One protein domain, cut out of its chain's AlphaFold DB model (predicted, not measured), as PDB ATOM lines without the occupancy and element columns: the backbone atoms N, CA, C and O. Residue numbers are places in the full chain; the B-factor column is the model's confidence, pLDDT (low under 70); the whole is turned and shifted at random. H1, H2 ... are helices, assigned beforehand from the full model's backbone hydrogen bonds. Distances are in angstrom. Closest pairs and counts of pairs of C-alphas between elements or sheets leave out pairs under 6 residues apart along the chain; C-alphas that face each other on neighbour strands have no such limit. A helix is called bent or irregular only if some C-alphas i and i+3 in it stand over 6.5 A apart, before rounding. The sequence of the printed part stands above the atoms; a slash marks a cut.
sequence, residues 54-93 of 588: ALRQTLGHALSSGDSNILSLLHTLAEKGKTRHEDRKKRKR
ATOM      1  N   ALA A  54      51.866 -23.050  84.203       59.41
ATOM      2  CA  ALA A  54      52.361 -23.051  85.580       59.41
ATOM      3  C   ALA A  54      51.732 -21.919  86.411       59.41
ATOM      4  O   ALA A  54      51.200 -22.178  87.486       59.41
ATOM      5  N   LEU A  55      51.683 -20.688  85.884       58.97
ATOM      6  CA  LEU A  55      51.030 -19.553  86.547       58.97
ATOM      7  C   LEU A  55      49.536 -19.802  86.799       58.97
ATOM      8  O   LEU A  55      49.046 -19.477  87.879       58.97
ATOM      9  N   ARG A  56      48.811 -20.421  85.854       63.62
ATOM     10  CA  ARG A  56      47.411 -20.833  86.074       63.62
ATOM     11  C   ARG A  56      47.274 -21.886  87.175       63.62
ATOM     12  O   ARG A  56      46.324 -21.808  87.948       63.62
ATOM     13  N   GLN A  57      48.200 -22.839  87.271       70.44
ATOM     14  CA  GLN A  57      48.195 -23.859  88.325       70.44
ATOM     15  C   GLN A  57      48.520 -23.254  89.699       70.44
ATOM     16  O   GLN A  57      47.762 -23.466  90.643       70.44
ATOM     17  N   THR A  58      49.570 -22.433  89.812       67.06
ATOM     18  CA  THR A  58      49.914 -21.731  91.060       67.06
ATOM     19  C   THR A  58      48.782 -20.811  91.520       67.06
ATOM     20  O   THR A  58      48.426 -20.835  92.695       67.06
ATOM     21  N   LEU A  59      48.159 -20.057  90.604       66.38
ATOM     22  CA  LEU A  59      47.003 -19.213  90.924       66.38
ATOM     23  C   LEU A  59      45.779 -20.048  91.337       66.38
ATOM     24  O   LEU A  59      45.084 -19.679  92.276       66.38
ATOM     25  N   GLY A  60      45.534 -21.189  90.685       72.06
ATOM     26  CA  GLY A  60      44.465 -22.118  91.057       72.06
ATOM     27  C   GLY A  60      44.638 -22.689  92.466       72.06
ATOM     28  O   GLY A  60      43.690 -22.681  93.249       72.06
ATOM     29  N   HIS A  61      45.854 -23.108  92.830       67.50
ATOM     30  CA  HIS A  61      46.158 -23.560  94.189       67.50
ATOM     31  C   HIS A  61      46.037 -22.430  95.221       67.50
ATOM     32  O   HIS A  61      45.427 -22.645  96.262       67.50
ATOM     33  N   ALA A  62      46.521 -21.225  94.909       61.53
ATOM     34  CA  ALA A  62      46.420 -20.047  95.777       61.53
ATOM     35  C   ALA A  62      44.981 -19.523  95.979       61.53
ATOM     36  O   ALA A  62      44.671 -18.899  96.991       61.53
ATOM     37  N   LEU A  63      44.087 -19.767  95.016       68.62
ATOM     38  CA  LEU A  63      42.651 -19.516  95.168       68.62
ATOM     39  C   LEU A  63      41.956 -20.644  95.947       68.62
ATOM     40  O   LEU A  63      40.998 -20.385  96.670       68.62
ATOM     41  N   SER A  64      42.449 -21.882  95.835       72.50
ATOM     42  CA  SER A  64      41.917 -23.048  96.549       72.50
ATOM     43  C   SER A  64      42.393 -23.168  98.003       72.50
ATOM     44  O   SER A  64      41.748 -23.880  98.770       72.50
ATOM     45  N   SER A  65      43.494 -22.519  98.392       76.44
ATOM     46  CA  SER A  65      43.967 -22.456  99.784       76.44
ATOM     47  C   SER A  65      43.187 -21.452 100.638       76.44
ATOM     48  O   SER A  65      43.223 -21.533 101.862       76.44
ATOM     49  N   GLY A  66      42.468 -20.517 100.006       76.25
ATOM     50  CA  GLY A  66      41.736 -19.454 100.697       76.25
ATOM     51  C   GLY A  66      42.632 -18.346 101.259       76.25
ATOM     52  O   GLY A  66      42.181 -17.591 102.119       76.25
ATOM     53  N   ASP A  67      43.883 -18.231 100.790       83.62
ATOM     54  CA  ASP A  67      44.856 -17.255 101.291       83.62
ATOM     55  C   ASP A  67      44.354 -15.810 101.145       83.62
ATOM     56  O   ASP A  67      44.386 -15.198 100.071       83.62
ATOM     57  N   SER A  68      43.928 -15.231 102.270       77.81
ATOM     58  CA  SER A  68      43.341 -13.887 102.357       77.81
ATOM     59  C   SER A  68      44.252 -12.797 101.789       77.81
ATOM     60  O   SER A  68      43.768 -11.846 101.175       77.81
ATOM     61  N   ASN A  69      45.571 -12.960 101.915       79.50
ATOM     62  CA  ASN A  69      46.576 -12.064 101.340       79.50
ATOM     63  C   ASN A  69      46.539 -12.049  99.803       79.50
ATOM     64  O   ASN A  69      46.676 -10.990  99.189       79.50
ATOM     65  N   ILE A  70      46.319 -13.204  99.170       78.06
ATOM     66  CA  ILE A  70      46.300 -13.337  97.707       78.06
ATOM     67  C   ILE A  70      44.951 -12.859  97.158       78.06
ATOM     68  O   ILE A  70      44.916 -12.130  96.166       78.06
ATOM     69  N   LEU A  71      43.850 -13.161  97.854       78.75
ATOM     70  CA  LEU A  71      42.528 -12.600  97.550       78.75
ATOM     71  C   LEU A  71      42.518 -11.063  97.668       78.75
ATOM     72  O   LEU A  71      41.975 -10.384  96.796       78.75
ATOM     73  N   SER A  72      43.187 -10.507  98.681       74.50
ATOM     74  CA  SER A  72      43.339  -9.054  98.857       74.50
ATOM     75  C   SER A  72      44.169  -8.425  97.735       74.50
ATOM     76  O   SER A  72      43.756  -7.422  97.152       74.50
ATOM     77  N   LEU A  73      45.297  -9.046  97.360       79.50
ATOM     78  CA  LEU A  73      46.121  -8.599  96.233       79.50
ATOM     79  C   LEU A  73      45.316  -8.580  94.923       79.50
ATOM     80  O   LEU A  73      45.361  -7.595  94.182       79.50
ATOM     81  N   LEU A  74      44.544  -9.637  94.654       81.50
ATOM     82  CA  LEU A  74      43.676  -9.730  93.478       81.50
ATOM     83  C   LEU A  74      42.552  -8.685  93.503       81.50
ATOM     84  O   LEU A  74      42.264  -8.098  92.459       81.50
ATOM     85  N   HIS A  75      41.973  -8.380  94.670       79.38
ATOM     86  CA  HIS A  75      40.994  -7.298  94.807       79.38
ATOM     87  C   HIS A  75      41.611  -5.933  94.462       79.38
ATOM     88  O   HIS A  75      41.088  -5.220  93.603       79.38
ATOM     89  N   THR A  76      42.768  -5.595  95.043       80.56
ATOM     90  CA  THR A  76      43.486  -4.341  94.745       80.56
ATOM     91  C   THR A  76      43.912  -4.244  93.273       80.56
ATOM     92  O   THR A  76      43.898  -3.155  92.694       80.56
ATOM     93  N   LEU A  77      44.274  -5.361  92.632       78.50
ATOM     94  CA  LEU A  77      44.589  -5.395  91.199       78.50
ATOM     95  C   LEU A  77      43.338  -5.202  90.327       78.50
ATOM     96  O   LEU A  77      43.387  -4.430  89.369       78.50
ATOM     97  N   ALA A  78      42.208  -5.824  90.674       78.38
ATOM     98  CA  ALA A  78      40.934  -5.623  89.980       78.38
ATOM     99  C   ALA A  78      40.430  -4.174  90.113       78.38
ATOM    100  O   ALA A  78      39.939  -3.586  89.148       78.38
ATOM    101  N   GLU A  79      40.601  -3.564  91.285       78.00
ATOM    102  CA  GLU A  79      40.271  -2.164  91.559       78.00
ATOM    103  C   GLU A  79      41.146  -1.192  90.747       78.00
ATOM    104  O   GLU A  79      40.622  -0.329  90.035       78.00
ATOM    105  N   LYS A  80      42.470  -1.404  90.725       76.38
ATOM    106  CA  LYS A  80      43.408  -0.669  89.849       76.38
ATOM    107  C   LYS A  80      43.158  -0.920  88.352       76.38
ATOM    108  O   LYS A  80      43.508  -0.081  87.520       76.38
ATOM    109  N   GLY A  81      42.535  -2.043  87.991       75.56
ATOM    110  CA  GLY A  81      42.041  -2.316  86.641       75.56
ATOM    111  C   GLY A  81      40.842  -1.438  86.263       75.56
ATOM    112  O   GLY A  81      40.836  -0.834  85.188       75.56
ATOM    113  N   LYS A  82      39.858  -1.307  87.165       75.81
ATOM    114  CA  LYS A  82      38.652  -0.479  86.965       75.81
ATOM    115  C   LYS A  82      38.995   1.001  86.755       75.81
ATOM    116  O   LYS A  82      38.475   1.611  85.821       75.81
ATOM    117  N   THR A  83      39.904   1.565  87.555       75.81
ATOM    118  CA  THR A  83      40.324   2.975  87.405       75.81
ATOM    119  C   THR A  83      41.025   3.219  86.067       75.81
ATOM    120  O   THR A  83      40.606   4.093  85.304       75.81
ATOM    121  N   ARG A  84      41.997   2.370  85.697       76.00
ATOM    122  CA  ARG A  84      42.669   2.424  84.384       76.00
ATOM    123  C   ARG A  84      41.698   2.291  83.204       76.00
ATOM    124  O   ARG A  84      41.920   2.921  82.168       76.00
ATOM    125  N   HIS A  85      40.627   1.505  83.338       78.69
ATOM    126  CA  HIS A  85      39.594   1.395  82.306       78.69
ATOM    127  C   HIS A  85      38.805   2.703  82.130       78.69
ATOM    128  O   HIS A  85      38.692   3.201  81.004       78.69
ATOM    129  N   GLU A  86      38.306   3.303  83.218       84.12
ATOM    130  CA  GLU A  86      37.589   4.582  83.129       84.12
ATOM    131  C   GLU A  86      38.492   5.728  82.657       84.12
ATOM    132  O   GLU A  86      38.051   6.543  81.849       84.12
ATOM    133  N   ASP A  87      39.770   5.771  83.035       84.56
ATOM    134  CA  ASP A  87      40.682   6.803  82.526       84.56
ATOM    135  C   ASP A  87      41.006   6.613  81.031       84.56
ATOM    136  O   ASP A  87      41.039   7.589  80.272       84.56
ATOM    137  N   ARG A  88      41.115   5.366  80.543       89.38
ATOM    138  CA  ARG A  88      41.195   5.072  79.096       89.38
ATOM    139  C   ARG A  88      39.927   5.532  78.359       89.38
ATOM    140  O   ARG A  88      40.019   6.039  77.238       89.38
ATOM    141  N   LYS A  89      38.755   5.405  78.986       90.81
ATOM    142  CA  LYS A  89      37.443   5.834  78.463       90.81
ATOM    143  C   LYS A  89      37.279   7.362  78.472       90.81
ATOM    144  O   LYS A  89      36.865   7.915  77.451       90.81
ATOM    145  N   LYS A  90      37.704   8.062  79.534       90.25
ATOM    146  CA  LYS A  90      37.823   9.537  79.579       90.25
ATOM    147  C   LYS A  90      38.755  10.046  78.474       90.25
ATOM    148  O   LYS A  90      38.357  10.904  77.689       90.25
ATOM    149  N   ARG A  91      39.953   9.457  78.328       89.06
ATOM    150  CA  ARG A  91      40.931   9.837  77.288       89.06
ATOM    151  C   ARG A  91      40.397   9.612  75.865       89.06
ATOM    152  O   ARG A  91      40.643  10.443  74.992       89.06
ATOM    153  N   LYS A  92      39.617   8.544  75.629       91.88
ATOM    154  CA  LYS A  92      38.892   8.336  74.358       91.88
ATOM    155  C   LYS A  92      37.835   9.423  74.105       91.88
ATOM    156  O   LYS A  92      37.777   9.936  72.990       91.88
ATOM    157  N   ARG A  93      37.041   9.808  75.116       90.50
ATOM    158  CA  ARG A  93      36.036  10.889  75.005       90.50
ATOM    159  C   ARG A  93      36.686  12.235  74.659       90.50
ATOM    160  O   ARG A  93      36.324  12.818  73.643       90.50
TER     161      ARG A  93
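What this domain is: This is residues 54 to 93 of the 588 residues of an uncharacterized protein of Acanthamoeba castellanii str. Neff (UniProt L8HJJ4). One long, straight helix, H2, makes the length of this model, and a short helix, H1, meets it near one end at a corner, as an L with one long and one short arm. A tight link makes the turn between them, and most of H2, residues 75 to 93, sticks out free of the rest. The printed part has 40 residues with two named helices, H1 then H2 along the chain, and no named strand; the class is all helix. The whole is extended, with a radius of gyration of the C-alphas of 14.1 A, and the C-alphas span 42 by 21 by 8 A.

How they stand to each other: Begin with H2, residues 68 to 93, and look near its first residues for H1, residues 54 to 64. The two touch only at the corner by their link, and only just, with 3 pairs of C-alphas within 8 A. The closest C-alphas are those of Ala 62 and Ile 70, 7.0 A apart. H2 touches H1 with residues 70 to 71 alone. Their lines stand at a steep tilt of 64 degrees, and they run opposite ways. Their centres are 20.9 A apart. In H1 and H2 every backbone O i to N i+4 pair is within hydrogen-bond range.

Where its parts are: Find C-alpha 68 at (43.341, -13.887, 102.357); from there H2 runs 37.6 A to C-alpha 93 at (36.036, 10.889, 75.005). Go back to C-alpha 54 at (52.361, -23.051, 85.580), where H1 begins; it runs 15.1 A to C-alpha 64. Neither helix is bent.

The domain as a whole: Look to Ser 65 and Arg 93 for the two C-alphas farthest apart, 42.3 A. The outline is only just a rod. The printed part has no cut, and the link from H1 to H2, 3 residues, is tight. Residues 64 to 69 also stand free. In the B-factor column the mean pLDDT of the printed part is 76.9; it is under 70 at residues 54 to 56, 58 to 59 and 61 to 63.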